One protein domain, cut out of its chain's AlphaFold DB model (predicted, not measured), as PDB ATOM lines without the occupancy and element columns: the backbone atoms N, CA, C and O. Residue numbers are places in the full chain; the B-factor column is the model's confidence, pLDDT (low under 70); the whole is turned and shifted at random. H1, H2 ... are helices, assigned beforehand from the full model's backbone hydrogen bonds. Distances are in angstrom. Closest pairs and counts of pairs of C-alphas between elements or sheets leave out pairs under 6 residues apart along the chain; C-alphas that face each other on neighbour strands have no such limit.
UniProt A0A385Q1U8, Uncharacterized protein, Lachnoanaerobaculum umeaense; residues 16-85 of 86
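What this domain is: This is residues 16 to 85 of the 86 residues of an uncharacterized protein of Lachnoanaerobaculum umeaense (UniProt A0A385Q1U8). Four helices are strung out along a rod without a shared core: H1 and H2 make an L-shaped corner at one end, H2 and H3 follow each other along the length, and H4 sits at the far end beyond a link. The printed part has 70 residues, all helix in class, with H1, H2, H3 and H4 in chain order and no named strand. It is extended, with a radius of gyration of the C-alphas of 20.1 A and spans of 55 by 23 by 22 A.

Where its parts are: H1, residues 16 to 27, begins at C-alpha 16 (-69.215, 40.198, -111.543) and is 16.7 A long. H2, residues 32 to 46, measures 21.0 A, and H3, residues 51 to 65, 21.2 A. H4, residues 76 to 84, measures 12.2 A, ending at C-alpha 84 (-41.373, 40.653, -78.101).

How they stand to each other: Residues 21 to 26 of H1 touch residues 32 to 35 of H2, about perpendicular at 86 degrees; their closest C-alphas, Lys 22 and Val 32, are 6.2 A apart. H2 and H3 are apart, as are H3 and H4. In H1, H2, H3 and H4 every O i to N i+4 pair is within hydrogen-bond range.

The domain as a whole: The farthest C-alphas, Gly 29 and Asp 77, are 56.3 A apart. The printed part has no cut, no link is long, and no printed residue is under 70 in pLDDT.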
ATOM      1  N   GLU A  16     -69.806  41.259-110.730       98.06
ATOM      2  CA  GLU A  16     -69.215  40.198-111.543       98.06
ATOM      3  C   GLU A  16     -68.951  38.966-110.684       98.06
ATOM      4  O   GLU A  16     -69.344  37.861-111.066       98.06
ATOM      5  N   VAL A  17     -68.431  39.168-109.469       97.00
ATOM      6  CA  VAL A  17     -68.263  38.109-108.462       97.00
ATOM      7  C   VAL A  17     -69.595  37.419-108.161       97.00
ATOM      8  O   VAL A  17     -69.682  36.190-108.228       97.00
ATOM      9  N   TYR A  18     -70.660  38.185-107.895       96.50
ATOM     10  CA  TYR A  18     -71.987  37.615-107.645       96.50
ATOM     11  C   TYR A  18     -72.493  36.779-108.824       96.50
ATOM     12  O   TYR A  18     -73.009  35.675-108.637       96.50
ATOM     13  N   ASN A  19     -72.366  37.300-110.045       96.69
ATOM     14  CA  ASN A  19     -72.855  36.631-111.246       96.69
ATOM     15  C   ASN A  19     -72.077  35.344-111.537       96.69
ATOM     16  O   ASN A  19     -72.693  34.326-111.862       96.69
ATOM     17  N   ALA A  20     -70.752  35.369-111.373       97.44
ATOM     18  CA  ALA A  20     -69.904  34.192-111.502       97.44
ATOM     19  C   ALA A  20     -70.297  33.119-110.474       97.44
ATOM     20  O   ALA A  20     -70.582  31.978-110.844       97.44
ATOM     21  N   PHE A  21     -70.419  33.502-109.201       96.62
ATOM     22  CA  PHE A  21     -70.856  32.609-108.132       96.62
ATOM     23  C   PHE A  21     -72.244  32.014-108.407       96.62
ATOM     24  O   PHE A  21     -72.424  30.795-108.377       96.62
ATOM     25  N   LYS A  22     -73.225  32.857-108.757       96.75
ATOM     26  CA  LYS A  22     -74.590  32.437-109.095       96.75
ATOM     27  C   LYS A  22     -74.609  31.445-110.263       96.75
ATOM     28  O   LYS A  22     -75.336  30.456-110.200       96.75
ATOM     29  N   SER A  23     -73.828  31.687-111.316       97.00
ATOM     30  CA  SER A  23     -73.730  30.789-112.475       97.00
ATOM     31  C   SER A  23     -73.248  29.390-112.070       97.00
ATOM     32  O   SER A  23     -73.860  28.385-112.432       97.00
ATOM     33  N   ILE A  24     -72.210  29.317-111.229       96.69
ATOM     34  CA  ILE A  24     -71.635  28.048-110.763       96.69
ATOM     35  C   ILE A  24     -72.641  27.243-109.934       96.69
ATOM     36  O   ILE A  24     -72.846  26.059-110.199       96.69
ATOM     37  N   ILE A  25     -73.280  27.865-108.940       95.94
ATOM     38  CA  ILE A  25     -74.159  27.133-108.015       95.94
ATOM     39  C   ILE A  25     -75.477  26.710-108.676       95.94
ATOM     40  O   ILE A  25     -75.978  25.621-108.404       95.94
ATOM     41  N   THR A  26     -76.023  27.535-109.578       95.12
ATOM     42  CA  THR A  26     -77.290  27.228-110.264       95.12
ATOM     43  C   THR A  26     -77.133  26.077-111.247       95.12
ATOM     44  O   THR A  26     -78.031  25.243-111.343       95.12
ATOM     45  N   ARG A  27     -75.965  25.952-111.894       94.88
ATOM     46  CA  ARG A  27     -75.612  24.780-112.711       94.88
ATOM     47  C   ARG A  27     -75.674  23.470-111.917       94.88
ATOM     48  O   ARG A  27     -75.997  22.435-112.486       94.88
ATOM     49  N   ASN A  28     -75.411  23.524-110.614       92.38
ATOM     50  CA  ASN A  28     -75.442  22.368-109.720       92.38
ATOM     51  C   ASN A  28     -76.801  22.200-109.006       92.38
ATOM     52  O   ASN A  28     -76.900  21.431-108.054       92.38
ATOM     53  N   GLY A  29     -77.845  22.921-109.434       93.00
ATOM     54  CA  GLY A  29     -79.192  22.831-108.858       93.00
ATOM     55  C   GLY A  29     -79.381  23.580-107.535       93.00
ATOM     56  O   GLY A  29     -80.375  23.361-106.844       93.00
ATOM     57  N   GLU A  30     -78.459  24.474-107.163       95.38
ATOM     58  CA  GLU A  30     -78.537  25.246-105.921       95.38
ATOM     59  C   GLU A  30     -78.905  26.722-106.141       95.38
ATOM     60  O   GLU A  30     -78.799  27.273-107.237       95.38
ATOM     61  N   ASN A  31     -79.312  27.402-105.064       94.50
ATOM     62  CA  ASN A  31     -79.547  28.847-105.058       94.50
ATOM     63  C   ASN A  31     -78.581  29.566-104.104       94.50
ATOM     64  O   ASN A  31     -78.120  28.985-103.123       94.50
ATOM     65  N   VAL A  32     -78.332  30.854-104.374       94.00
ATOM     66  CA  VAL A  32     -77.366  31.699-103.641       94.00
ATOM     67  C   VAL A  32     -77.614  31.661-102.138       94.00
ATOM     68  O   VAL A  32     -76.702  31.379-101.367       94.00
ATOM     69  N   LYS A  33     -78.857  31.919-101.720       92.94
ATOM     70  CA  LYS A  33     -79.218  31.985-100.302       92.94
ATOM     71  C   LYS A  33     -78.934  30.657 -99.599       92.94
ATOM     72  O   LYS A  33     -78.309  30.652 -98.546       92.94
ATOM     73  N   GLY A  34     -79.398  29.550-100.175       93.62
ATOM     74  CA  GLY A  34     -79.215  28.215 -99.612       93.62
ATOM     75  C   GLY A  34     -77.742  27.834 -99.507       93.62
ATOM     76  O   GLY A  34     -77.323  27.325 -98.471       93.62
ATOM     77  N   ASN A  35     -76.952  28.149-100.535       96.31
ATOM     78  CA  ASN A  35     -75.523  27.864-100.540       96.31
ATOM     79  C   ASN A  35     -74.775  28.634 -99.435       96.31
ATOM     80  O   ASN A  35     -74.066  28.015 -98.645       96.31
ATOM     81  N   ILE A  36     -75.014  29.946 -99.306       94.44
ATOM     82  CA  ILE A  36     -74.393  30.785 -98.265       94.44
ATOM     83  C   ILE A  36     -74.755  30.286 -96.862       94.44
ATOM     84  O   ILE A  36     -73.877  30.123 -96.017       94.44
ATOM     85  N   VAL A  37     -76.039  30.009 -96.610       94.56
ATOM     86  CA  VAL A  37     -76.494  29.509 -95.301       94.56
ATOM     87  C   VAL A  37     -75.843  28.166 -94.973       94.56
ATOM     88  O   VAL A  37     -75.414  27.955 -93.840       94.56
ATOM     89  N   ARG A  38     -75.714  27.275 -95.960       95.38
ATOM     90  CA  ARG A  38     -75.051  25.983 -95.768       95.38
ATOM     91  C   ARG A  38     -73.563  26.145 -95.474       95.38
ATOM     92  O   ARG A  38     -73.052  25.453 -94.603       95.38
ATOM     93  N   TYR A  39     -72.880  27.071 -96.145       95.12
ATOM     94  CA  TYR A  39     -71.480  27.363 -95.845       95.12
ATOM     95  C   TYR A  39     -71.305  27.872 -94.408       95.12
ATOM     96  O   TYR A  39     -70.451  27.363 -93.690       95.12
ATOM     97  N   MET A  40     -72.166  28.786 -93.946       95.12
ATOM     98  CA  MET A  40     -72.157  29.246 -92.549       95.12
ATOM     99  C   MET A  40     -72.333  28.083 -91.560       95.12
ATOM    100  O   MET A  40     -71.632  28.015 -90.557       95.12
ATOM    101  N   GLN A  41     -73.230  27.137 -91.856       96.25
ATOM    102  CA  GLN A  41     -73.410  25.933 -91.037       96.25
ATOM    103  C   GLN A  41     -72.169  25.036 -91.045       96.25
ATOM    104  O   GLN A  41     -71.795  24.523 -89.996       96.25
ATOM    105  N   SER A  42     -71.519  24.859 -92.195       96.62
ATOM    106  CA  SER A  42     -70.274  24.089 -92.285       96.62
ATOM    107  C   SER A  42     -69.153  24.726 -91.467       96.62
ATOM    108  O   SER A  42     -68.467  24.009 -90.748       96.62
ATOM    109  N   VAL A  43     -69.000  26.053 -91.522       96.44
ATOM    110  CA  VAL A  43     -68.024  26.776 -90.691       96.44
ATOM    111  C   VAL A  43     -68.287  26.515 -89.208       96.44
ATOM    112  O   VAL A  43     -67.357  26.176 -88.491       96.44
ATOM    113  N   ILE A  44     -69.545  26.585 -88.762       95.81
ATOM    114  CA  ILE A  44     -69.914  26.326 -87.359       95.81
ATOM    115  C   ILE A  44     -69.649  24.868 -86.960       95.81
ATOM    116  O   ILE A  44     -69.128  24.607 -85.881       95.81
ATOM    117  N   ASN A  45     -70.028  23.912 -87.807       97.50
ATOM    118  CA  ASN A  45     -69.983  22.491 -87.458       97.50
ATOM    119  C   ASN A  45     -68.572  21.898 -87.513       97.50
ATOM    120  O   ASN A  45     -68.305  20.922 -86.815       97.50
ATOM    121  N   TYR A  46     -67.704  22.446 -88.363       96.19
ATOM    122  CA  TYR A  46     -66.369  21.901 -88.618       96.19
ATOM    123  C   TYR A  46     -65.235  22.864 -88.254       96.19
ATOM    124  O   TYR A  46     -64.087  22.550 -88.548       96.19
ATOM    125  N   ASP A  47     -65.552  24.015 -87.653       93.81
ATOM    126  CA  ASP A  47     -64.596  25.069 -87.294       93.81
ATOM    127  C   ASP A  47     -63.659  25.429 -88.462       93.81
ATOM    128  O   ASP A  47     -62.437  25.433 -88.345       93.81
ATOM    129  N   ILE A  48     -64.251  25.635 -89.648       93.81
ATOM    130  CA  ILE A  48     -63.486  25.789 -90.895       93.81
ATOM    131  C   ILE A  48     -62.683  27.101 -90.847       93.81
ATOM    132  O   ILE A  48     -63.295  28.176 -90.843       93.81
ATOM    133  N   PRO A  49     -61.337  27.042 -90.877       93.00
ATOM    134  CA  PRO A  49     -60.500  28.233 -90.856       93.00
ATOM    135  C   PRO A  49     -60.601  29.037 -92.158       93.00
ATOM    136  O   PRO A  49     -60.946  28.518 -93.222       93.00
ATOM    137  N   ASN A  50     -60.270  30.328 -92.086       91.69
ATOM    138  CA  ASN A  50     -60.159  31.162 -93.282       91.69
ATOM    139  C   ASN A  50     -58.946  30.747 -94.142       91.69
ATOM    140  O   ASN A  50     -58.055  30.028 -93.688       91.69
ATOM    141  N   ALA A  51     -58.900  31.216 -95.391       92.94
ATOM    142  CA  ALA A  51     -57.858  30.827 -96.345       92.94
ATOM    143  C   ALA A  51     -56.431  31.166 -95.872       92.94
ATOM    144  O   ALA A  51     -55.516  30.376 -96.086       92.94
ATOM    145  N   GLU A  52     -56.248  32.305 -95.203       94.69
ATOM    146  CA  GLU A  52     -54.954  32.717 -94.646       94.69
ATOM    147  C   GLU A  52     -54.481  31.750 -93.552       94.69
ATOM    148  O   GLU A  52     -53.337  31.310 -93.551       94.69
ATOM    149  N   THR A  53     -55.393  31.333 -92.674       94.12
ATOM    150  CA  THR A  53     -55.112  30.365 -91.609       94.12
ATOM    151  C   THR A  53     -54.813  28.982 -92.186       94.12
ATOM    152  O   THR A  53     -53.906  28.307 -91.708       94.12
ATOM    153  N   ILE A  54     -55.528  28.561 -93.236       94.06
ATOM    154  CA  ILE A  54     -55.228  27.312 -93.956       94.06
ATOM    155  C   ILE A  54     -53.804  27.358 -94.520       94.06
ATOM    156  O   ILE A  54     -53.033  26.428 -94.289       94.06
ATOM    157  N   ALA A  55     -53.429  28.449 -95.193       94.06
ATOM    158  CA  ALA A  55     -52.090  28.617 -95.752       94.06
ATOM    159  C   ALA A  55     -51.001  28.600 -94.666       94.06
ATOM    160  O   ALA A  55     -49.993  27.913 -94.823       94.06
ATOM    161  N   ALA A  56     -51.232  29.275 -93.536       94.56
ATOM    162  CA  ALA A  56     -50.314  29.254 -92.399       94.56
ATOM    163  C   ALA A  56     -50.161  27.841 -91.802       94.56
ATOM    164  O   ALA A  56     -49.055  27.420 -91.462       94.56
ATOM    165  N   ILE A  57     -51.247  27.064 -91.712       94.50
ATOM    166  CA  ILE A  57     -51.185  25.662 -91.274       94.50
ATOM    167  C   ILE A  57     -50.348  24.833 -92.256       94.50
ATOM    168  O   ILE A  57     -49.484  24.073 -91.821       94.50
ATOM    169  N   GLU A  58     -50.577  24.973 -93.563       93.94
ATOM    170  CA  GLU A  58     -49.807  24.265 -94.592       93.94
ATOM    171  C   GLU A  58     -48.316  24.615 -94.547       93.94
ATOM    172  O   GLU A  58     -47.468  23.730 -94.688       93.94
ATOM    173  N   GLU A  59     -47.985  25.886 -94.321       93.38
ATOM    174  CA  GLU A  59     -46.613  26.349 -94.131       93.38
ATOM    175  C   GLU A  59     -45.967  25.680 -92.913       93.38
ATOM    176  O   GLU A  59     -44.917  25.050 -93.042       93.38
ATOM    177  N   VAL A  60     -46.636  25.700 -91.756       91.81
ATOM    178  CA  VAL A  60     -46.138  25.052 -90.534       91.81
ATOM    179  C   VAL A  60     -45.959  23.543 -90.724       91.81
ATOM    180  O   VAL A  60     -45.007  22.970 -90.193       91.81
ATOM    181  N   GLN A  61     -46.830  22.868 -91.481       93.50
ATOM    182  CA  GLN A  61     -46.647  21.442 -91.783       93.50
ATOM    183  C   GLN A  61     -45.384  21.191 -92.615       93.50
ATOM    184  O   GLN A  61     -44.652  20.241 -92.335       93.50
ATOM    185  N   LYS A  62     -45.077  22.067 -93.581       93.62
ATOM    186  CA  LYS A  62     -43.827  21.989 -94.351       93.62
ATOM    187  C   LYS A  62     -42.611  22.218 -93.457       93.62
ATOM    188  O   LYS A  62     -41.700  21.395 -93.489       93.62
ATOM    189  N   MET A  63     -42.641  23.240 -92.598       92.38
ATOM    190  CA  MET A  63     -41.575  23.512 -91.619       92.38
ATOM    191  C   MET A  63     -41.336  22.327 -90.668       92.38
ATOM    192  O   MET A  63     -40.204  21.998 -90.332       92.38
ATOM    193  N   LYS A  64     -42.403  21.638 -90.242       89.12
ATOM    194  CA  LYS A  64     -42.288  20.432 -89.405       89.12
ATOM    195  C   LYS A  64     -41.687  19.244 -90.156       89.12
ATOM    196  O   LYS A  64     -41.000  18.436 -89.539       89.12
ATOM    197  N   SER A  65     -41.975  19.112 -91.452       92.88
ATOM    198  CA  SER A  65     -41.429  18.036 -92.287       92.88
ATOM    199  C   SER A  65     -39.967  18.261 -92.683       92.88
ATOM    200  O   SER A  65     -39.229  17.293 -92.845       92.88
ATOM    201  N   ASP A  66     -39.553  19.523 -92.796       92.12
ATOM    202  CA  ASP A  66     -38.195  19.935 -93.131       92.12
ATOM    203  C   ASP A  66     -37.750  21.082 -92.201       92.12
ATOM    204  O   ASP A  66     -38.088  22.242 -92.450       92.12
ATOM    205  N   PRO A  67     -36.962  20.778 -91.151       83.44
ATOM    206  CA  PRO A  67     -36.473  21.771 -90.194       83.44
ATOM    207  C   PRO A  67     -35.549  22.841 -90.791       83.44
ATOM    208  O   PRO A  67     -35.185  23.777 -90.081       83.44
ATOM    209  N   THR A  68     -35.126  22.706 -92.055       88.19
ATOM    210  CA  THR A  68     -34.380  23.758 -92.766       88.19
ATOM    211  C   THR A  68     -35.290  24.878 -93.278       88.19
ATOM    212  O   THR A  68     -34.807  25.955 -93.629       88.19
ATOM    213  N   ILE A  69     -36.605  24.643 -93.296       83.94
ATOM    214  CA  ILE A  69     -37.621  25.603 -93.708       83.94
ATOM    215  C   ILE A  69     -38.157  26.319 -92.464       83.94
ATOM    216  O   ILE A  69     -38.817  25.723 -91.613       83.94
ATOM    217  N   GLY A  70     -37.909  27.626 -92.396       84.06
ATOM    218  CA  GLY A  70     -38.413  28.517 -91.349       84.06
ATOM    219  C   GLY A  70     -37.548  28.575 -90.084       84.06
ATOM    220  O   GLY A  70     -36.493  27.952 -89.982       84.06
ATOM    221  N   LYS A  71     -37.965  29.408 -89.125       87.00
ATOM    222  CA  LYS A  71     -37.203  29.667 -87.896       87.00
ATOM    223  C   LYS A  71     -37.505  28.602 -86.845       87.00
ATOM    224  O   LYS A  71     -38.663  28.261 -86.610       87.00
ATOM    225  N   THR A  72     -36.460  28.103 -86.199       87.31
ATOM    226  CA  THR A  72     -36.562  27.192 -85.056       87.31
ATOM    227  C   THR A  72     -35.855  27.817 -83.862       87.31
ATOM    228  O   THR A  72     -34.923  28.601 -84.028       87.31
ATOM    229  N   TYR A  73     -36.318  27.490 -82.660       89.81
ATOM    230  CA  TYR A  73     -35.743  27.990 -81.415       89.81
ATOM    231  C   TYR A  73     -35.281  26.807 -80.579       89.81
ATOM    232  O   TYR A  73     -35.968  25.786 -80.502       89.81
ATOM    233  N   SER A  74     -34.126  26.946 -79.933       91.50
ATOM    234  CA  SER A  74     -33.572  25.873 -79.096       91.50
ATOM    235  C   SER A  74     -34.104  25.920 -77.663       91.50
ATOM    236  O   SER A  74     -33.987  24.947 -76.919       91.50
ATOM    237  N   ASN A  75     -34.672  27.056 -77.250       93.75
ATOM    238  CA  ASN A  75     -35.274  27.251 -75.938       93.75
ATOM    239  C   ASN A  75     -36.361  28.342 -75.975       93.75
ATOM    240  O   ASN A  75     -36.454  29.130 -76.916       93.75
ATOM    241  N   VAL A  76     -37.184  28.379 -74.927       93.25
ATOM    242  CA  VAL A  76     -38.330  29.298 -74.827       93.25
ATOM    243  C   VAL A  76     -37.896  30.751 -74.594       93.25
ATOM    244  O   VAL A  76     -38.574  31.654 -75.072       93.25
ATOM    245  N   ASP A  77     -36.780  31.000 -73.899       94.62
ATOM    246  CA  ASP A  77     -36.304  32.365 -73.615       94.62
ATOM    247  C   ASP A  77     -35.916  33.101 -74.907       94.62
ATOM    248  O   ASP A  77     -36.331  34.235 -75.128       94.62
ATOM    249  N   GLU A  78     -35.197  32.422 -75.802       94.06
ATOM    250  CA  GLU A  78     -34.829  32.917 -77.132       94.06
ATOM    251  C   GLU A  78     -36.068  33.249 -77.977       94.06
ATOM    252  O   GLU A  78     -36.156  34.337 -78.544       94.06
ATOM    253  N   MET A  79     -37.048  32.339 -78.008       93.50
ATOM    254  CA  MET A  79     -38.308  32.543 -78.727       93.50
ATOM    255  C   MET A  79     -39.061  33.773 -78.210       93.50
ATOM    256  O   MET A  79     -39.538  34.584 -78.998       93.50
ATOM    257  N   MET A  80     -39.167  33.926 -76.888       94.25
ATOM    258  CA  MET A  80     -39.903  35.038 -76.285       94.25
ATOM    259  C   MET A  80     -39.200  36.377 -76.494       94.25
ATOM    260  O   MET A  80     -39.884  37.372 -76.704       94.25
ATOM    261  N   ARG A  81     -37.860  36.418 -76.473       93.50
ATOM    262  CA  ARG A  81     -37.112  37.637 -76.815       93.50
ATOM    263  C   ARG A  81     -37.429  38.082 -78.234       93.50
ATOM    264  O   ARG A  81     -37.817  39.220 -78.417       93.50
ATOM    265  N   ASP A  82     -37.330  37.175 -79.198       92.38
ATOM    266  CA  ASP A  82     -37.543  37.477 -80.616       92.38
ATOM    267  C   ASP A  82     -38.984  37.902 -80.944       92.38
ATOM    268  O   ASP A  82     -39.190  38.805 -81.745       92.38
ATOM    269  N   LEU A  83     -39.992  37.291 -80.309       92.06
ATOM    270  CA  LEU A  83     -41.402  37.654 -80.514       92.06
ATOM    271  C   LEU A  83     -41.786  39.010 -79.903       92.06
ATOM    272  O   LEU A  83     -42.769  39.613 -80.328       92.06
ATOM    273  N   LEU A  84     -41.077  39.433 -78.856       93.50
ATOM    274  CA  LEU A  84     -41.373  40.653 -78.101       93.50
ATOM    275  C   LEU A  84     -40.456  41.825 -78.473       93.50
ATOM    276  O   LEU A  84     -40.678  42.928 -77.975       93.50
ATOM    277  N   ASP A  85     -39.446  41.594 -79.312       84.00
ATOM    278  CA  ASP A  85     -38.576  42.638 -79.850       84.00
ATOM    279  C   ASP A  85     -39.309  43.327 -81.016       84.00
ATOM    280  O   ASP A  85     -39.398  42.783 -82.120       84.00
TER     281      ASP A  85